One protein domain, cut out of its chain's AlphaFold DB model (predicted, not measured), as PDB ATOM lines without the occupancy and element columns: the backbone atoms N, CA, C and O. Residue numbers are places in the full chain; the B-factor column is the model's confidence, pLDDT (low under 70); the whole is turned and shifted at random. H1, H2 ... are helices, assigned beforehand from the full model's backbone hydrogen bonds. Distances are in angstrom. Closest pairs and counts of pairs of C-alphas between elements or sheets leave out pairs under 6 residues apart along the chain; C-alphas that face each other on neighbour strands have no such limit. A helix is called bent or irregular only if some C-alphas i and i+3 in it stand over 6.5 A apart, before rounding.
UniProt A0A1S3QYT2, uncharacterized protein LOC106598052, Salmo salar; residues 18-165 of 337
ATOM      1  N   LEU A  18      -7.843  27.964  73.291       93.75
ATOM      2  CA  LEU A  18      -7.804  28.295  74.720       93.75
ATOM      3  C   LEU A  18      -8.912  29.278  75.127       93.75
ATOM      4  O   LEU A  18      -9.387  29.220  76.253       93.75
ATOM      5  N   SER A  19      -9.378  30.119  74.201       91.62
ATOM      6  CA  SER A  19     -10.444  31.102  74.453       91.62
ATOM      7  C   SER A  19     -11.868  30.539  74.323       91.62
ATOM      8  O   SER A  19     -12.835  31.302  74.343       91.62
ATOM      9  N   ARG A  20     -12.043  29.231  74.081       90.69
ATOM     10  CA  ARG A  20     -13.386  28.667  73.875       90.69
ATOM     11  C   ARG A  20     -14.168  28.677  75.188       90.69
ATOM     12  O   ARG A  20     -13.654  28.172  76.179       90.69
ATOM     13  N   PRO A  21     -15.439  29.120  75.183       85.06
ATOM     14  CA  PRO A  21     -16.287  29.084  76.368       85.06
ATOM     15  C   PRO A  21     -16.795  27.654  76.603       85.06
ATOM     16  O   PRO A  21     -17.947  27.323  76.320       85.06
ATOM     17  N   THR A  22     -15.909  26.772  77.055       85.44
ATOM     18  CA  THR A  22     -16.221  25.405  77.484       85.44
ATOM     19  C   THR A  22     -16.109  25.303  79.001       85.44
ATOM     20  O   THR A  22     -15.635  26.221  79.667       85.44
ATOM     21  N   THR A  23     -16.543  24.176  79.570       77.56
ATOM     22  CA  THR A  23     -16.358  23.909  81.003       77.56
ATOM     23  C   THR A  23     -14.878  23.912  81.397       77.56
ATOM     24  O   THR A  23     -14.567  24.345  82.493       77.56
ATOM     25  N   ASP A  24     -13.981  23.489  80.497       83.88
ATOM     26  CA  ASP A  24     -12.514  23.529  80.652       83.88
ATOM     27  C   ASP A  24     -11.890  24.649  79.797       83.88
ATOM     28  O   ASP A  24     -10.968  24.414  79.007       83.88
ATOM     29  N   SER A  25     -12.451  25.862  79.875       86.19
ATOM     30  CA  SER A  25     -11.885  27.032  79.189       86.19
ATOM     31  C   SER A  25     -10.422  27.209  79.598       86.19
ATOM     32  O   SER A  25     -10.076  27.052  80.767       86.19
ATOM     33  N   GLY A  26      -9.546  27.487  78.631       88.94
ATOM     34  CA  GLY A  26      -8.109  27.620  78.876       88.94
ATOM     35  C   GLY A  26      -7.368  26.331  79.236       88.94
ATOM     36  O   GLY A  26      -6.168  26.405  79.492       88.94
ATOM     37  N   CYS A  27      -8.029  25.166  79.249       92.62
ATOM     38  CA  CYS A  27      -7.424  23.877  79.608       92.62
ATOM     39  C   CYS A  27      -6.768  23.895  81.004       92.62
ATOM     40  O   CYS A  27      -5.607  23.499  81.186       92.62
ATOM     41  N   VAL A  28      -7.507  24.408  81.990       91.44
ATOM     42  CA  VAL A  28      -7.023  24.632  83.358       91.44
ATOM     43  C   VAL A  28      -7.123  23.364  84.212       91.44
ATOM     44  O   VAL A  28      -6.208  23.105  84.992       91.44
ATOM     45  N   TYR A  29      -8.153  22.521  84.035       87.31
ATOM     46  CA  TYR A  29      -8.457  21.426  84.977       87.31
ATOM     47  C   TYR A  29      -7.330  20.406  85.185       87.31
ATOM     48  O   TYR A  29      -7.210  19.840  86.268       87.31
ATOM     49  N   ASN A  30      -6.505  20.156  84.167       82.50
ATOM     50  CA  ASN A  30      -5.432  19.154  84.222       82.50
ATOM     51  C   ASN A  30      -4.061  19.744  84.594       82.50
ATOM     52  O   ASN A  30      -3.026  19.110  84.341       82.50
ATOM     53  N   SER A  31      -4.037  20.959  85.147       88.62
ATOM     54  CA  SER A  31      -2.810  21.668  85.503       88.62
ATOM     55  C   SER A  31      -2.692  21.858  87.011       88.62
ATOM     56  O   SER A  31      -3.590  22.392  87.649       88.62
ATOM     57  N   ASN A  32      -1.555  21.452  87.578       90.12
ATOM     58  CA  ASN A  32      -1.336  21.501  89.031       90.12
ATOM     59  C   ASN A  32      -0.735  22.834  89.513       90.12
ATOM     60  O   ASN A  32      -0.696  23.102  90.711       90.12
ATOM     61  N   SER A  33      -0.211  23.647  88.595       94.44
ATOM     62  CA  SER A  33       0.394  24.949  88.877       94.44
ATOM     63  C   SER A  33       0.370  25.840  87.636       94.44
ATOM     64  O   SER A  33       0.152  25.366  86.519       94.44
ATOM     65  N   SER A  34       0.648  27.135  87.805       95.50
ATOM     66  CA  SER A  34       0.783  28.066  86.679       95.50
ATOM     67  C   SER A  34       1.947  27.708  85.746       95.50
ATOM     68  O   SER A  34       1.820  27.884  84.536       95.50
ATOM     69  N   VAL A  35       3.051  27.159  86.279       95.38
ATOM     70  CA  VAL A  35       4.181  26.662  85.469       95.38
ATOM     71  C   VAL A  35       3.730  25.483  84.604       95.38
ATOM     72  O   VAL A  35       3.945  25.489  83.394       95.38
ATOM     73  N   ASP A  36       3.067  24.499  85.218       95.31
ATOM     74  CA  ASP A  36       2.580  23.291  84.544       95.31
ATOM     75  C   ASP A  36       1.547  23.637  83.462       95.31
ATOM     76  O   ASP A  36       1.650  23.172  82.326       95.31
ATOM     77  N   TRP A  37       0.613  24.540  83.776       96.56
ATOM     78  CA  TRP A  37      -0.368  25.048  82.820       96.56
ATOM     79  C   TRP A  37       0.295  25.709  81.607       96.56
ATOM     80  O   TRP A  37      -0.044  25.389  80.464       96.56
ATOM     81  N   LEU A  38       1.262  26.604  81.838       96.44
ATOM     82  CA  LEU A  38       1.943  27.330  80.766       96.44
ATOM     83  C   LEU A  38       2.743  26.372  79.871       96.44
ATOM     84  O   LEU A  38       2.716  26.488  78.645       96.44
ATOM     85  N   GLN A  39       3.422  25.392  80.469       94.44
ATOM     86  CA  GLN A  39       4.208  24.402  79.735       94.44
ATOM     87  C   GLN A  39       3.335  23.454  78.906       94.44
ATOM     88  O   GLN A  39       3.641  23.234  77.735       94.44
ATOM     89  N   LYS A  40       2.242  22.926  79.473       94.88
ATOM     90  CA  LYS A  40       1.334  22.001  78.774       94.88
ATOM     91  C   LYS A  40       0.594  22.660  77.615       94.88
ATOM     92  O   LYS A  40       0.468  22.055  76.554       94.88
ATOM     93  N   ASN A  41       0.106  23.884  77.819       94.88
ATOM     94  CA  ASN A  41      -0.782  24.534  76.855       94.88
ATOM     95  C   ASN A  41      -0.040  25.351  75.798       94.88
ATOM     96  O   ASN A  41      -0.507  25.466  74.665       94.88
ATOM     97  N   LEU A  42       1.111  25.926  76.152       95.44
ATOM     98  CA  LEU A  42       1.837  26.851  75.282       95.44
ATOM     99  C   LEU A  42       3.279  26.415  75.034       95.44
ATOM    100  O   LEU A  42       3.793  26.612  73.931       95.44
ATOM    101  N   GLY A  43       3.940  25.813  76.025       93.12
ATOM    102  CA  GLY A  43       5.326  25.371  75.898       93.12
ATOM    103  C   GLY A  43       6.217  26.507  75.366       93.12
ATOM    104  O   GLY A  43       6.127  27.628  75.867       93.12
ATOM    105  N   PRO A  44       7.024  26.288  74.311       90.94
ATOM    106  CA  PRO A  44       7.858  27.336  73.716       90.94
ATOM    107  C   PRO A  44       7.094  28.512  73.086       90.94
ATOM    108  O   PRO A  44       7.695  29.552  72.839       90.94
ATOM    109  N   PHE A  45       5.795  28.371  72.794       93.50
ATOM    110  CA  PHE A  45       4.982  29.466  72.253       93.50
ATOM    111  C   PHE A  45       4.606  30.498  73.320       93.50
ATOM    112  O   PHE A  45       4.162  31.586  72.959       93.50
ATOM    113  N   SER A  46       4.795  30.190  74.609       94.94
ATOM    114  CA  SER A  46       4.422  31.076  75.717       94.94
ATOM    115  C   SER A  46       5.048  32.465  75.591       94.94
ATOM    116  O   SER A  46       4.371  33.458  75.832       94.94
ATOM    117  N   VAL A  47       6.298  32.556  75.126       93.88
ATOM    118  CA  VAL A  47       7.035  33.822  74.958       93.88
ATOM    119  C   VAL A  47       6.473  34.727  73.856       93.88
ATOM    120  O   VAL A  47       6.863  35.888  73.759       93.88
ATOM    121  N   LEU A  48       5.587  34.202  73.002       93.94
ATOM    122  CA  LEU A  48       4.941  34.933  71.906       93.94
ATOM    123  C   LEU A  48       3.556  35.482  72.288       93.94
ATOM    124  O   LEU A  48       2.950  36.191  71.486       93.94
ATOM    125  N   VAL A  49       3.052  35.145  73.477       94.62
ATOM    126  CA  VAL A  49       1.725  35.535  73.976       94.62
ATOM    127  C   VAL A  49       1.874  36.635  75.026       94.62
ATOM    128  O   VAL A  49       2.776  36.569  75.860       94.62
ATOM    129  N   SER A  50       1.007  37.650  75.010       94.06
ATOM    130  CA  SER A  50       1.059  38.712  76.025       94.06
ATOM    131  C   SER A  50       0.602  38.196  77.392       94.06
ATOM    132  O   SER A  50      -0.232  37.294  77.470       94.06
ATOM    133  N   LEU A  51       1.090  38.782  78.491       94.62
ATOM    134  CA  LEU A  51       0.604  38.412  79.829       94.62
ATOM    135  C   LEU A  51      -0.903  38.636  79.997       94.62
ATOM    136  O   LEU A  51      -1.544  37.909  80.750       94.62
ATOM    137  N   ARG A  52      -1.465  39.631  79.301       93.25
ATOM    138  CA  ARG A  52      -2.906  39.891  79.314       93.25
ATOM    139  C   ARG A  52      -3.680  38.700  78.759       93.25
ATOM    140  O   ARG A  52      -4.571  38.213  79.440       93.25
ATOM    141  N   ASP A  53      -3.290  38.202  77.589       93.69
ATOM    142  CA  ASP A  53      -3.945  37.041  76.977       93.69
ATOM    143  C   ASP A  53      -3.804  35.795  77.870       93.69
ATOM    144  O   ASP A  53      -4.753  35.036  78.031       93.69
ATOM    145  N   LEU A  54      -2.642  35.594  78.512       95.19
ATOM    146  CA  LEU A  54      -2.446  34.468  79.437       95.19
ATOM    147  C   LEU A  54      -3.403  34.517  80.635       95.19
ATOM    148  O   LEU A  54      -3.953  33.483  81.010       95.19
ATOM    149  N   LEU A  55      -3.615  35.706  81.208       94.44
ATOM    150  CA  LEU A  55      -4.565  35.923  82.303       94.44
ATOM    151  C   LEU A  55      -6.026  35.798  81.848       94.44
ATOM    152  O   LEU A  55      -6.880  35.415  82.642       94.44
ATOM    153  N   GLU A  56      -6.323  36.101  80.583       92.50
ATOM    154  CA  GLU A  56      -7.647  35.869  79.993       92.50
ATOM    155  C   GLU A  56      -7.912  34.376  79.752       92.50
ATOM    156  O   GLU A  56      -9.032  33.912  79.959       92.50
ATOM    157  N   PHE A  57      -6.894  33.605  79.351       93.56
ATOM    158  CA  PHE A  57      -7.034  32.159  79.158       93.56
ATOM    159  C   PHE A  57      -7.168  31.412  80.485       93.56
ATOM    160  O   PHE A  57      -7.938  30.460  80.567       93.56
ATOM    161  N   ASN A  58      -6.428  31.822  81.515       93.25
ATOM    162  CA  ASN A  58      -6.464  31.205  82.834       93.25
ATOM    163  C   ASN A  58      -6.475  32.286  83.918       93.25
ATOM    164  O   ASN A  58      -5.441  32.866  84.244       93.25
ATOM    165  N   THR A  59      -7.644  32.516  84.513       90.31
ATOM    166  CA  THR A  59      -7.835  33.535  85.554       90.31
ATOM    167  C   THR A  59      -7.088  33.231  86.853       90.31
ATOM    168  O   THR A  59      -6.824  34.153  87.619       90.31
ATOM    169  N   ASP A  60      -6.718  31.967  87.084       90.50
ATOM    170  CA  ASP A  60      -5.927  31.522  88.240       90.50
ATOM    171  C   ASP A  60      -4.414  31.501  87.938       90.50
ATOM    172  O   ASP A  60      -3.597  31.070  88.759       90.50
ATOM    173  N   PHE A  61      -4.003  31.949  86.745       94.31
ATOM    174  CA  PHE A  61      -2.597  32.054  86.377       94.31
ATOM    175  C   PHE A  61      -1.884  33.098  87.246       94.31
ATOM    176  O   PHE A  61      -2.300  34.251  87.324       94.31
ATOM    177  N   SER A  62      -0.766  32.706  87.864       94.62
ATOM    178  CA  SER A  62       0.065  33.576  88.698       94.62
ATOM    179  C   SER A  62       1.407  33.864  88.015       94.62
ATOM    180  O   SER A  62       2.338  33.058  88.130       94.62
ATOM    181  N   PRO A  63       1.564  35.020  87.334       95.75
ATOM    182  CA  PRO A  63       2.792  35.369  86.618       95.75
ATOM    183  C   PRO A  63       4.043  35.401  87.508       95.75
ATOM    184  O   PRO A  63       5.123  35.008  87.078       95.75
ATOM    185  N   LEU A  64       3.904  35.830  88.769       96.38
ATOM    186  CA  LEU A  64       5.023  35.911  89.719       96.38
ATOM    187  C   LEU A  64       5.588  34.531  90.093       96.38
ATOM    188  O   LEU A  64       6.763  34.424  90.426       96.38
ATOM    189  N   SER A  65       4.774  33.474  90.006       95.19
ATOM    190  CA  SER A  65       5.219  32.092  90.236       95.19
ATOM    191  C   SER A  65       5.962  31.473  89.049       95.19
ATOM    192  O   SER A  65       6.537  30.398  89.190       95.19
ATOM    193  N   VAL A  66       5.956  32.135  87.886       96.06
ATOM    194  CA  VAL A  66       6.515  31.601  86.637       96.06
ATOM    195  C   VAL A  66       7.630  32.476  86.055       96.06
ATOM    196  O   VAL A  66       7.970  32.328  84.884       96.06
ATOM    197  N   LEU A  67       8.213  33.386  86.849       97.19
ATOM    198  CA  LEU A  67       9.236  34.345  86.391       97.19
ATOM    199  C   LEU A  67      10.398  33.683  85.630       97.19
ATOM    200  O   LEU A  67      10.934  34.278  84.701       97.19
ATOM    201  N   GLU A  68      10.750  32.444  85.979       95.25
ATOM    202  CA  GLU A  68      11.807  31.657  85.328       95.25
ATOM    203  C   GLU A  68      11.539  31.264  83.871       95.25
ATOM    204  O   GLU A  68      12.485  31.018  83.124       95.25
ATOM    205  N   VAL A  69      10.273  31.220  83.456       94.25
ATOM    206  CA  VAL A  69       9.870  30.854  82.090       94.25
ATOM    207  C   VAL A  69       9.256  32.021  81.316       94.25
ATOM    208  O   VAL A  69       8.944  31.866  80.134       94.25
ATOM    209  N   LEU A  70       9.101  33.194  81.942       96.94
ATOM    210  CA  LEU A  70       8.663  34.404  81.249       96.94
ATOM    211  C   LEU A  70       9.778  34.969  80.365       96.94
ATOM    212  O   LEU A  70      10.963  34.954  80.698       96.94
ATOM    213  N   SER A  71       9.385  35.530  79.223       97.06
ATOM    214  CA  SER A  71      10.291  36.356  78.427       97.06
ATOM    215  C   SER A  71      10.580  37.693  79.129       97.06
ATOM    216  O   SER A  71       9.727  38.190  79.867       97.06
ATOM    217  N   PRO A  72      11.715  38.359  78.838       97.94
ATOM    218  CA  PRO A  72      12.001  39.686  79.391       97.94
ATOM    219  C   PRO A  72      10.898  40.716  79.111       97.94
ATOM    220  O   PRO A  72      10.604  41.554  79.962       97.94
ATOM    221  N   LYS A  73      10.236  40.611  77.948       97.56
ATOM    222  CA  LYS A  73       9.080  41.441  77.597       97.56
ATOM    223  C   LYS A  73       7.898  41.184  78.530       97.56
ATOM    224  O   LYS A  73       7.354  42.136  79.070       97.56
ATOM    225  N   GLN A  74       7.528  39.924  78.759       97.81
ATOM    226  CA  GLN A  74       6.444  39.572  79.684       97.81
ATOM    227  C   GLN A  74       6.766  40.008  81.119       97.81
ATOM    228  O   GLN A  74       5.917  40.570  81.801       97.81
ATOM    229  N   THR A  75       8.009  39.846  81.574       98.12
ATOM    230  CA  THR A  75       8.427  40.343  82.893       98.12
ATOM    231  C   THR A  75       8.295  41.871  82.995       98.12
ATOM    232  O   THR A  75       7.870  42.382  84.030       98.12
ATOM    233  N   ALA A  76       8.579  42.617  81.922       97.75
ATOM    234  CA  ALA A  76       8.338  44.063  81.867       97.75
ATOM    235  C   ALA A  76       6.840  44.416  81.802       97.75
ATOM    236  O   ALA A  76       6.403  45.337  82.492       97.75
ATOM    237  N   GLU A  77       6.030  43.655  81.059       97.00
ATOM    238  CA  GLU A  77       4.566  43.794  81.041       97.00
ATOM    239  C   GLU A  77       3.978  43.656  82.451       97.00
ATOM    240  O   GLU A  77       3.086  44.419  82.817       97.00
ATOM    241  N   LEU A  78       4.521  42.747  83.267       96.56
ATOM    242  CA  LEU A  78       4.106  42.549  84.656       96.56
ATOM    243  C   LEU A  78       4.290  43.828  85.492       96.56
ATOM    244  O   LEU A  78       3.406  44.235  86.253       96.56
ATOM    245  N   VAL A  79       5.429  44.497  85.305       97.12
ATOM    246  CA  VAL A  79       5.771  45.746  85.993       97.12
ATOM    247  C   VAL A  79       4.941  46.922  85.478       97.12
ATOM    248  O   VAL A  79       4.450  47.711  86.288       97.12
ATOM    249  N   VAL A  80       4.705  47.022  84.170       96.12
ATOM    250  CA  VAL A  80       4.102  48.219  83.558       96.12
ATOM    251  C   VAL A  80       2.582  48.138  83.431       96.12
ATOM    252  O   VAL A  80       1.878  49.026  83.907       96.12
ATOM    253  N   LEU A  81       2.043  47.051  82.884       94.19
ATOM    254  CA  LEU A  81       0.634  46.973  82.490       94.19
ATOM    255  C   LEU A  81      -0.321  46.812  83.689       94.19
ATOM    256  O   LEU A  81       0.046  46.205  84.697       94.19
ATOM    257  N   PRO A  82      -1.572  47.303  83.615       92.31
ATOM    258  CA  PRO A  82      -2.554  47.195  84.683       92.31
ATOM    259  C   PRO A  82      -3.270  45.852  84.528       92.31
ATOM    260  O   PRO A  82      -4.371  45.767  83.985       92.31
ATOM    261  N   LEU A  83      -2.585  44.778  84.907       92.38
ATOM    262  CA  LEU A  83      -3.091  43.419  84.761       92.38
ATOM    263  C   LEU A  83      -4.029  43.064  85.935       92.38
ATOM    264  O   LEU A  83      -3.718  43.404  87.081       92.38
ATOM    265  N   PRO A  84      -5.174  42.407  85.675       89.62
ATOM    266  CA  PRO A  84      -6.138  42.048  86.712       89.62
ATOM    267  C   PRO A  84      -5.611  40.926  87.619       89.62
ATOM    268  O   PRO A  84      -4.773  40.129  87.209       89.62
ATOM    269  N   GLY A  85      -6.124  40.852  88.851       88.00
ATOM    270  CA  GLY A  85      -5.853  39.735  89.771       88.00
ATOM    271  C   GLY A  85      -4.446  39.697  90.381       88.00
ATOM    272  O   GLY A  85      -4.116  38.754  91.094       88.00
ATOM    273  N   LEU A  86      -3.614  40.713  90.132       91.50
ATOM    274  CA  LEU A  86      -2.243  40.779  90.635       91.50
ATOM    275  C   LEU A  86      -2.119  41.579  91.943       91.50
ATOM    276  O   LEU A  86      -2.955  42.445  92.219       91.50
ATOM    277  N   PRO A  87      -1.059  41.338  92.744       93.50
ATOM    278  CA  PRO A  87      -0.779  42.161  93.916       93.50
ATOM    279  C   PRO A  87      -0.432  43.606  93.523       93.50
ATOM    280  O   PRO A  87      -0.214  43.932  92.356       93.50
ATOM    281  N   GLY A  88      -0.354  44.494  94.517       93.38
ATOM    282  CA  GLY A  88      -0.008  45.900  94.291       93.38
ATOM    283  C   GLY A  88       1.329  46.081  93.559       93.38
ATOM    284  O   GLY A  88       2.261  45.291  93.726       93.38
ATOM    285  N   LYS A  89       1.447  47.162  92.777       94.31
ATOM    286  CA  LYS A  89       2.612  47.429  91.912       94.31
ATOM    287  C   LYS A  89       3.952  47.384  92.642       94.31
ATOM    288  O   LYS A  89       4.893  46.801  92.116       94.31
ATOM    289  N   ALA A  90       4.027  47.915  93.860       95.44
ATOM    290  CA  ALA A  90       5.247  47.859  94.663       95.44
ATOM    291  C   ALA A  90       5.697  46.414  94.948       95.44
ATOM    292  O   ALA A  90       6.884  46.117  94.852       95.44
ATOM    293  N   VAL A  91       4.767  45.496  95.244       97.19
ATOM    294  CA  VAL A  91       5.089  44.074  95.465       97.19
ATOM    295  C   VAL A  91       5.649  43.468  94.183       97.19
ATOM    296  O   VAL A  91       6.715  42.865  94.211       97.19
ATOM    297  N   ILE A  92       4.977  43.701  93.053       97.69
ATOM    298  CA  ILE A  92       5.413  43.203  91.744       97.69
ATOM    299  C   ILE A  92       6.825  43.691  91.408       97.69
ATOM    300  O   ILE A  92       7.684  42.880  91.074       97.69
ATOM    301  N   ILE A  93       7.065  45.004  91.503       98.19
ATOM    302  CA  ILE A  93       8.357  45.617  91.179       98.19
ATOM    303  C   ILE A  93       9.451  45.004  92.055       98.19
ATOM    304  O   ILE A  93      10.449  44.521  91.530       98.19
ATOM    305  N   ASN A  94       9.249  44.954  93.374       97.94
ATOM    306  CA  ASN A  94      10.248  44.395  94.281       97.94
ATOM    307  C   ASN A  94      10.535  42.921  93.974       97.94
ATOM    308  O   ASN A  94      11.695  42.577  93.776       97.94
ATOM    309  N   THR A  95       9.505  42.083  93.811       98.25
ATOM    310  CA  THR A  95       9.681  40.657  93.490       98.25
ATOM    311  C   THR A  95      10.406  40.440  92.160       98.25
ATOM    312  O   THR A  95      11.306  39.604  92.084       98.25
ATOM    313  N   VAL A  96      10.059  41.198  91.115       98.38
ATOM    314  CA  VAL A  96      10.726  41.105  89.808       98.38
ATOM    315  C   VAL A  96      12.194  41.501  89.921       98.38
ATOM    316  O   VAL A  96      13.058  40.767  89.446       98.38
ATOM    317  N   PHE A  97      12.505  42.621  90.574       97.62
ATOM    318  CA  PHE A  97      13.895  43.030  90.748       97.62
ATOM    319  C   PHE A  97      14.664  42.062  91.662       97.62
ATOM    320  O   PHE A  97      15.803  41.749  91.351       97.62
ATOM    321  N   ASP A  98      14.063  41.544  92.742       97.25
ATOM    322  CA  ASP A  98      14.699  40.544  93.624       97.25
ATOM    323  C   ASP A  98      15.067  39.288  92.831       97.25
ATOM    324  O   ASP A  98      16.170  38.757  92.962       97.25
ATOM    325  N   TYR A  99      14.162  38.845  91.954       97.44
ATOM    326  CA  TYR A  99      14.428  37.760  91.027       97.44
ATOM    327  C   TYR A  99      15.581  38.121  90.079       97.44
ATOM    328  O   TYR A  99      16.575  37.401  90.028       97.44
ATOM    329  N   LEU A 100      15.509  39.224  89.338       96.31
ATOM    330  CA  LEU A 100      16.525  39.550  88.330       96.31
ATOM    331  C   LEU A 100      17.918  39.778  88.942       96.31
ATOM    332  O   LEU A 100      18.916  39.346  88.366       96.31
ATOM    333  N   SER A 101      17.997  40.380  90.131       93.25
ATOM    334  CA  SER A 101      19.255  40.707  90.808       93.25
ATOM    335  C   SER A 101      20.052  39.492  91.296       93.25
ATOM    336  O   SER A 101      21.256  39.618  91.489       93.25
ATOM    337  N   MET A 102      19.437  38.313  91.465       93.56
ATOM    338  CA  MET A 102      20.166  37.100  91.881       93.56
ATOM    339  C   MET A 102      21.194  36.632  90.842       93.56
ATOM    340  O   MET A 102      22.223  36.061  91.196       93.56
ATOM    341  N   SER A 103      20.897  36.805  89.552       93.44
ATOM    342  CA  SER A 103      21.779  36.404  88.446       93.44
ATOM    343  C   SER A 103      21.482  37.289  87.230       93.44
ATOM    344  O   SER A 103      20.791  36.849  86.308       93.44
ATOM    345  N   PRO A 104      21.923  38.565  87.236       93.19
ATOM    346  CA  PRO A 104      21.478  39.573  86.271       93.19
ATOM    347  C   PRO A 104      21.685  39.185  84.805       93.19
ATOM    348  O   PRO A 104      20.847  39.499  83.959       93.19
ATOM    349  N   LYS A 105      22.782  38.481  84.501       92.06
ATOM    350  CA  LYS A 105      23.112  38.045  83.140       92.06
ATOM    351  C   LYS A 105      22.217  36.892  82.701       92.06
ATOM    352  O   LYS A 105      21.580  36.957  81.656       92.06
ATOM    353  N   GLU A 106      22.143  35.850  83.519       94.69
ATOM    354  CA  GLU A 106      21.388  34.629  83.243       94.69
ATOM    355  C   GLU A 106      19.883  34.908  83.191       94.69
ATOM    356  O   GLU A 106      19.172  34.353  82.352       94.69
ATOM    357  N   ARG A 107      19.404  35.814  84.051       95.50
ATOM    358  CA  ARG A 107      18.000  36.235  84.135       95.50
ATOM    359  C   ARG A 107      17.662  37.409  83.215       95.50
ATOM    360  O   ARG A 107      16.542  37.908  83.273       95.50
ATOM    361  N   LYS A 108      18.583  37.806  82.326       95.94
ATOM    362  CA  LYS A 108      18.338  38.772  81.241       95.94
ATOM    363  C   LYS A 108      17.837  40.132  81.740       95.94
ATOM    364  O   LYS A 108      16.899  40.712  81.184       95.94
ATOM    365  N   LEU A 109      18.453  40.638  82.814       95.44
ATOM    366  CA  LEU A 109      18.164  41.969  83.351       95.44
ATOM    367  C   LEU A 109      18.288  43.060  82.266       95.44
ATOM    368  O   LEU A 109      17.354  43.853  82.160       95.44
ATOM    369  N   PRO A 110      19.345  43.109  81.423       94.00
ATOM    370  CA  PRO A 110      19.457  44.136  80.382       94.00
ATOM    371  C   PRO A 110      18.271  44.153  79.405       94.00
ATOM    372  O   PRO A 110      17.729  45.214  79.097       94.00
ATOM    373  N   GLU A 111      17.824  42.984  78.948       96.75
ATOM    374  CA  GLU A 111      16.691  42.855  78.034       96.75
ATOM    375  C   GLU A 111      15.373  43.235  78.710       96.75
ATOM    376  O   GLU A 111      14.526  43.872  78.083       96.75
ATOM    377  N   PHE A 112      15.197  42.882  79.985       97.75
ATOM    378  CA  PHE A 112      14.043  43.322  80.768       97.75
ATOM    379  C   PHE A 112      14.007  44.849  80.865       97.75
ATOM    380  O   PHE A 112      12.967  45.448  80.595       97.75
ATOM    381  N   LEU A 113      15.136  45.485  81.196       97.00
ATOM    382  CA  LEU A 113      15.224  46.938  81.334       97.00
ATOM    383  C   LEU A 113      14.920  47.659  80.013       97.00
ATOM    384  O   LEU A 113      14.219  48.670  80.013       97.00
ATOM    385  N   TYR A 114      15.374  47.110  78.884       95.75
ATOM    386  CA  TYR A 114      15.011  47.614  77.559       95.75
ATOM    387  C   TYR A 114      13.487  47.644  77.351       95.75
ATOM    388  O   TYR A 114      12.937  48.666  76.937       95.75
ATOM    389  N   TYR A 115      12.785  46.549  77.665       97.44
ATOM    390  CA  TYR A 115      11.324  46.510  77.543       97.44
ATOM    391  C   TYR A 115      10.616  47.368  78.594       97.44
ATOM    392  O   TYR A 115       9.572  47.937  78.286       97.44
ATOM    393  N   LEU A 116      11.175  47.501  79.800       97.38
ATOM    394  CA  LEU A 116      10.638  48.357  80.856       97.38
ATOM    395  C   LEU A 116      10.539  49.813  80.390       97.38
ATOM    396  O   LEU A 116       9.478  50.416  80.529       97.38
ATOM    397  N   VAL A 117      11.613  50.356  79.803       95.31
ATOM    398  CA  VAL A 117      11.622  51.725  79.258       95.31
ATOM    399  C   VAL A 117      10.586  51.860  78.151       95.31
ATOM    400  O   VAL A 117       9.691  52.691  78.255       95.31
ATOM    401  N   ARG A 118      10.641  50.982  77.143       95.06
ATOM    402  CA  ARG A 118       9.727  51.039  75.994       95.06
ATOM    403  C   ARG A 118       8.255  50.987  76.387       95.06
ATOM    404  O   ARG A 118       7.449  51.742  75.865       95.06
ATOM    405  N   LEU A 119       7.893  50.095  77.306       95.44
ATOM    406  CA  LEU A 119       6.512  49.999  77.772       95.44
ATOM    407  C   LEU A 119       6.114  51.211  78.626       95.44
ATOM    408  O   LEU A 119       4.949  51.594  78.602       95.44
ATOM    409  N   SER A 120       7.054  51.827  79.349       94.62
ATOM    410  CA  SER A 120       6.790  53.039  80.140       94.62
ATOM    411  C   SER A 120       6.547  54.277  79.266       94.62
ATOM    412  O   SER A 120       5.842  55.186  79.692       94.62
ATOM    413  N   GLU A 121       7.093  54.312  78.046       91.88
ATOM    414  CA  GLU A 121       6.794  55.352  77.046       91.88
ATOM    415  C   GLU A 121       5.367  55.216  76.493       91.88
ATOM    416  O   GLU A 121       4.689  56.209  76.236       91.88
ATOM    417  N   GLU A 122       4.898  53.978  76.318       91.00
ATOM    418  CA  GLU A 122       3.555  53.678  75.808       91.00
ATOM    419  C   GLU A 122       2.479  53.786  76.899       91.00
ATOM    420  O   GLU A 122       1.307  54.038  76.608       91.00
ATOM    421  N   MET A 123       2.864  53.585  78.161       88.25
ATOM    422  CA  MET A 123       1.944  53.525  79.282       88.25
ATOM    423  C   MET A 123       2.478  54.233  80.526       88.25
ATOM    424  O   MET A 123       3.485  53.839  81.109       88.25
ATOM    425  N   MET A 124       1.711  55.212  81.015       83.62
ATOM    426  CA  MET A 124       2.051  55.921  82.245       83.62
ATOM    427  C   MET A 124       1.959  55.012  83.473       83.62
ATOM    428  O   MET A 124       0.880  54.579  83.887       83.62
ATOM    429  N   LEU A 125       3.114  54.781  84.092       91.56
ATOM    430  CA  LEU A 125       3.227  54.189  85.416       91.56
ATOM    431  C   LEU A 125       2.764  55.181  86.501       91.56
ATOM    432  O   LEU A 125       3.028  56.381  86.394       91.56
ATOM    433  N   PRO A 126       2.133  54.700  87.591       92.94
ATOM    434  CA  PRO A 126       1.902  55.518  88.778       92.94
ATOM    435  C   PRO A 126       3.210  56.074  89.356       92.94
ATOM    436  O   PRO A 126       4.247  55.411  89.308       92.94
ATOM    437  N   CYS A 127       3.145  57.255  89.972       93.19
ATOM    438  CA  CYS A 127       4.312  57.937  90.536       93.19
ATOM    439  C   CYS A 127       5.107  57.072  91.528       93.19
ATOM    440  O   CYS A 127       6.332  56.992  91.452       93.19
ATOM    441  N   ASP A 128       4.405  56.365  92.415       93.44
ATOM    442  CA  ASP A 128       5.035  55.477  93.396       93.44
ATOM    443  C   ASP A 128       5.768  54.310  92.727       93.44
ATOM    444  O   ASP A 128       6.837  53.913  93.184       93.44
ATOM    445  N   SER A 129       5.258  53.810  91.595       95.44
ATOM    446  CA  SER A 129       5.940  52.781  90.805       95.44
ATOM    447  C   SER A 129       7.259  53.301  90.236       95.44
ATOM    448  O   SER A 129       8.264  52.602  90.331       95.44
ATOM    449  N   PHE A 130       7.284  54.525  89.687       93.88
ATOM    450  CA  PHE A 130       8.532  55.149  89.230       93.88
ATOM    451  C   PHE A 130       9.536  55.291  90.375       93.88
ATOM    452  O   PHE A 130      10.686  54.887  90.220       93.88
ATOM    453  N   LYS A 131       9.098  55.787  91.540       92.06
ATOM    454  CA  LYS A 131       9.954  55.923  92.729       92.06
ATOM    455  C   LYS A 131      10.562  54.582  93.143       92.06
ATOM    456  O   LYS A 131      11.779  54.493  93.285       92.06
ATOM    457  N   THR A 132       9.748  53.527  93.242       94.94
ATOM    458  CA  THR A 132      10.244  52.180  93.561       94.94
ATOM    459  C   THR A 132      11.213  51.666  92.494       94.94
ATOM    460  O   THR A 132      12.252  51.111  92.834       94.94
ATOM    461  N   ILE A 133      10.929  51.862  91.201       95.69
ATOM    462  CA  ILE A 133      11.836  51.437  90.120       95.69
ATOM    463  C   ILE A 133      13.188  52.148  90.234       95.69
ATOM    464  O   ILE A 133      14.220  51.480  90.171       95.69
ATOM    465  N   PHE A 134      13.204  53.469  90.445       92.31
ATOM    466  CA  PHE A 134      14.451  54.205  90.648       92.31
ATOM    467  C   PHE A 134      15.223  53.655  91.848       92.31
ATOM    468  O   PHE A 134      16.386  53.289  91.695       92.31
ATOM    469  N   GLU A 135      14.585  53.504  93.012       90.56
ATOM    470  CA  GLU A 135      15.217  52.920  94.204       90.56
ATOM    471  C   GLU A 135      15.892  51.576  93.913       90.56
ATOM    472  O   GLU A 135      17.050  51.376  94.287       90.56
ATOM    473  N   ARG A 136      15.218  50.685  93.182       93.31
ATOM    474  CA  ARG A 136      15.754  49.367  92.817       93.31
ATOM    475  C   ARG A 136      16.921  49.446  91.835       93.31
ATOM    476  O   ARG A 136      17.890  48.707  91.998       93.31
ATOM    477  N   LEU A 137      16.872  50.350  90.857       92.00
ATOM    478  CA  LEU A 137      17.975  50.559  89.911       92.00
ATOM    479  C   LEU A 137      19.229  51.088  90.615       92.00
ATOM    480  O   LEU A 137      20.319  50.560  90.406       92.00
ATOM    481  N   TYR A 138      19.080  52.072  91.504       86.19
ATOM    482  CA  TYR A 138      20.211  52.610  92.264       86.19
ATOM    483  C   TYR A 138      20.774  51.612  93.282       86.19
ATOM    484  O   TYR A 138      21.988  51.564  93.474       86.19
ATOM    485  N   GLN A 139      19.928  50.780  93.898       85.44
ATOM    486  CA  GLN A 139      20.379  49.670  94.747       85.44
ATOM    487  C   GLN A 139      21.162  48.609  93.959       85.44
ATOM    488  O   GLN A 139      22.048  47.972  94.525       85.44
ATOM    489  N   ALA A 140      20.863  48.422  92.669       86.38
ATOM    490  CA  ALA A 140      21.540  47.438  91.831       86.38
ATOM    491  C   ALA A 140      22.954  47.875  91.404       86.38
ATOM    492  O   ALA A 140      23.844  47.028  91.345       86.38
ATOM    493  N   LEU A 141      23.186  49.173  91.156       80.62
ATOM    494  CA  LEU A 141      24.475  49.718  90.688       80.62
ATOM    495  C   LEU A 141      25.722  49.181  91.427       80.62
ATOM    496  O   LEU A 141      26.632  48.713  90.750       80.62
ATOM    497  N   PRO A 142      25.801  49.178  92.775       76.00
ATOM    498  CA  PRO A 142      26.996  48.702  93.479       76.00
ATOM    499  C   PRO A 142      27.211  47.181  93.415       76.00
ATOM    500  O   PRO A 142      28.269  46.707  93.819       76.00
ATOM    501  N   SER A 143      26.209  46.404  92.995       77.62
ATOM    502  CA  SER A 143      26.234  44.932  93.026       77.62
ATOM    503  C   SER A 143      26.309  44.285  91.646       77.62
ATOM    504  O   SER A 143      26.565  43.084  91.555       77.62
ATOM    505  N   VAL A 144      26.070  45.041  90.573       81.88
ATOM    506  CA  VAL A 144      26.163  44.504  89.215       81.88
ATOM    507  C   VAL A 144      27.610  44.443  88.716       81.88
ATOM    508  O   VAL A 144      28.456  45.214  89.169       81.88
ATOM    509  N   PRO A 145      27.908  43.548  87.756       81.19
ATOM    510  CA  PRO A 145      29.189  43.558  87.063       81.19
ATOM    511  C   PRO A 145      29.488  44.933  86.427       81.19
ATOM    512  O   PRO A 145      28.557  45.574  85.924       81.19
ATOM    513  N   PRO A 146      30.760  45.381  86.390       72.75
ATOM    514  CA  PRO A 146      31.135  46.697  85.861       72.75
ATOM    515  C   PRO A 146      30.659  46.971  84.427       72.75
ATOM    516  O   PRO A 146      30.442  48.118  84.046       72.75
ATOM    517  N   GLU A 147      30.506  45.938  83.603       76.69
ATOM    518  CA  GLU A 147      29.994  46.045  82.237       76.69
ATOM    519  C   GLU A 147      28.490  46.370  82.157       76.69
ATOM    520  O   GLU A 147      28.028  46.862  81.129       76.69
ATOM    521  N   MET A 148      27.721  46.126  83.224       82.19
ATOM    522  CA  MET A 148      26.276  46.394  83.277       82.19
ATOM    523  C   MET A 148      25.930  47.756  83.881       82.19
ATOM    524  O   MET A 148      24.853  48.279  83.602       82.19
ATOM    525  N   GLU A 149      26.828  48.347  84.672       79.94
ATOM    526  CA  GLU A 149      26.674  49.695  85.233       79.94
ATOM    527  C   GLU A 149      26.245  50.746  84.182       79.94
ATOM    528  O   GLU A 149      25.213  51.392  84.393       79.94
ATOM    529  N   PRO A 150      26.916  50.882  83.012       76.38
ATOM    530  CA  PRO A 150      26.511  51.867  82.005       76.38
ATOM    531  C   PRO A 150      25.130  51.580  81.403       76.38
ATOM    532  O   PRO A 150      24.417  52.511  81.030       76.38
ATOM    533  N   VAL A 151      24.724  50.306  81.332       84.62
ATOM    534  CA  VAL A 151      23.388  49.919  80.856       84.62
ATOM    535  C   VAL A 151      22.331  50.389  81.848       84.62
ATOM    536  O   VAL A 151      21.371  51.040  81.450       84.62
ATOM    537  N   ILE A 152      22.516  50.116  83.143       86.62
ATOM    538  CA  ILE A 152      21.579  50.552  84.188       86.62
ATOM    539  C   ILE A 152      21.498  52.078  84.237       86.62
ATOM    540  O   ILE A 152      20.398  52.623  84.316       86.62
ATOM    541  N   GLN A 153      22.631  52.772  84.128       82.56
ATOM    542  CA  GLN A 153      22.655  54.232  84.127       82.56
ATOM    543  C   GLN A 153      21.866  54.821  82.948       82.56
ATOM    544  O   GLN A 153      21.047  55.715  83.154       82.56
ATOM    545  N   ALA A 154      22.035  54.281  81.737       83.38
ATOM    546  CA  ALA A 154      21.263  54.717  80.572       83.38
ATOM    547  C   ALA A 154      19.751  54.486  80.751       83.38
ATOM    548  O   ALA A 154      18.933  55.300  80.324       83.38
ATOM    549  N   ILE A 155      19.366  53.392  81.411       90.38
ATOM    550  CA  ILE A 155      17.962  53.089  81.712       90.38
ATOM    551  C   ILE A 155      17.382  54.085  82.718       90.38
ATOM    552  O   ILE A 155      16.268  54.564  82.511       90.38
ATOM    553  N   ILE A 156      18.134  54.438  83.765       88.81
ATOM    554  CA  ILE A 156      17.749  55.497  84.707       88.81
ATOM    555  C   ILE A 156      17.509  56.807  83.945       88.81
ATOM    556  O   ILE A 156      16.449  57.412  84.099       88.81
ATOM    557  N   ASP A 157      18.443  57.207  83.077       84.50
ATOM    558  CA  ASP A 157      18.356  58.469  82.334       84.50
ATOM    559  C   ASP A 157      17.144  58.511  81.379       84.50
ATOM    560  O   ASP A 157      16.515  59.561  81.225       84.50
ATOM    561  N   ASN A 158      16.775  57.380  80.766       89.31
ATOM    562  CA  ASN A 158      15.580  57.266  79.918       89.31
ATOM    563  C   ASN A 158      14.280  57.310  80.738       89.31
ATOM    564  O   ASN A 158      13.329  58.006  80.375       89.31
ATOM    565  N   LEU A 159      14.236  56.616  81.880       91.81
ATOM    566  CA  LEU A 159      13.079  56.659  82.775       91.81
ATOM    567  C   LEU A 159      12.870  58.058  83.362       91.81
ATOM    568  O   LEU A 159      11.727  58.476  83.508       91.81
ATOM    569  N   MET A 160      13.940  58.812  83.638       89.44
ATOM    570  CA  MET A 160      13.840  60.204  84.097       89.44
ATOM    571  C   MET A 160      13.182  61.131  83.070       89.44
ATOM    572  O   MET A 160      12.530  62.092  83.460       89.44
ATOM    573  N   GLN A 161      13.323  60.850  81.771       86.88
ATOM    574  CA  GLN A 161      12.639  61.610  80.715       86.88
ATOM    575  C   GLN A 161      11.163  61.225  80.578       86.88
ATOM    576  O   GLN A 161      10.359  62.019  80.098       86.88
ATOM    577  N   THR A 162      10.813  60.007  80.993       89.44
ATOM    578  CA  THR A 162       9.452  59.467  80.898       89.44
ATOM    579  C   THR A 162       8.614  59.809  82.134       89.44
ATOM    580  O   THR A 162       7.409  60.036  82.037       89.44
ATOM    581  N   ALA A 163       9.234  59.831  83.314       90.62
ATOM    582  CA  ALA A 163       8.554  60.033  84.585       90.62
ATOM    583  C   ALA A 163       8.137  61.504  84.803       90.62
ATOM    584  O   ALA A 163       8.893  62.418  84.464       90.62
ATOM    585  N   PRO A 164       6.978  61.759  85.441       89.81
ATOM    586  CA  PRO A 164       6.627  63.097  85.910       89.81
ATOM    587  C   PRO A 164       7.663  63.655  86.897       89.81
ATOM    588  O   PRO A 164       8.285  62.908  87.657       89.81
ATOM    589  N   ALA A 165       7.834  64.979  86.919       83.81
ATOM    590  CA  ALA A 165       8.884  65.645  87.696       83.81
ATOM    591  C   ALA A 165       8.797  65.386  89.215       83.81
ATOM    592  O   ALA A 165       9.819  65.249  89.882       83.81
TER     593      ALA A 165
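This is residues 18 to 165 of the 337 residues of the protein "uncharacterized protein LOC106598052" of Salmo salar (UniProt A0A1S3QYT2). Four long helices, H6 to H9, run nearly side by side as two pairs, H6 with H8 and H7 with H9, and the shorter H5 fills the gap between H6 and H7. A looser end of four short helices, H1 to H4, and the unnamed residues 18 to 33 extends from the H5 and H6 side, and the long helices lie across the resulting long axis. The printed part has 148 residues, with nine named helices in the order H1 to H9 and no named strand; its class is all helix. By its radius of gyration of the C-alphas, 16.2 A, it is compact, yet its outline is elongated, with spans of 49 by 30 by 22 A.

The longest helices have 14 residues each: H6, residues 89 to 102, 20.4 A from first to last C-alpha; H7, 109 to 122, 20.2 A; H8, 127 to 140, 20.2 A; and H9, 149 to 162, 20.3 A. C-alpha 89 stands at (2.612, 47.429, 91.912), and C-alpha 162 at (9.452, 59.467, 80.898). H5 is residues 72 to 80, 12.4 A. The short helices are H1, residues 34 to 41, with C-alpha 34 at (0.783, 28.066, 86.679); H2, 43 to 48; H3, 51 to 57; and H4, 63 to 66. H2 is irregular, but only just: C-alphas 44 and 47 are 6.7 A apart.

H6 touches H8 at a shallow tilt of 15 degrees, the same way, with the closest C-alphas those of Ala 90 and Ser 129, 6.3 A apart. H6 and H5 form a hairpin; they touch at a shallow tilt of 30 degrees, opposite ways, closest at the C-alphas of Val 79 and Ile 93, 5.8 A. H5 touches H7 at a steep tilt of 47 degrees, the same way, closest at the C-alphas of Pro 72 and Phe 112, 4.4 A. H7 touches H9 at a shallow tilt of 10 degrees, the same way, closest at the C-alphas of Glu 121 and Thr 162, 6.2 A. The hairpin of H8 and H9 only just touches, with 3 pairs of C-alphas within 8 A, the closest Leu 137 and Ile 152 at 6.8 A. H7 and H8 are apart, and so are H6 and H9. H3 only just touches H5, about perpendicular at 88 degrees, closest at the C-alphas of Leu 51 and Gln 74, 6.0 A. H4 only just touches H6, with 3 pairs of C-alphas within 8 A, the closest Leu 64 and Ile 92 at 7.6 A. H4 also touches H1, closest at the C-alphas of Val 35 and Val 66, 5.6 A. H2 touches no helix, but is close to H1, not clearly touching, with C-alphas 38 and 46 at 6.8 A. Each O i to N i+4 pair is within hydrogen-bond range in H1, H3, H5, H7, H8 and H9, against 9 of 10 in H6 and 0 of 2 in H2, where 2 of 3 O i to N i+3 pairs are within range; H4 is too short for an O i to N i+4 pair.

The C-alphas farthest apart are those of Thr 23 and Pro 146, 52.9 A. The printed part has no cut and no long link. The mean pLDDT of the printed part is 91.9, and no printed residue is under 70.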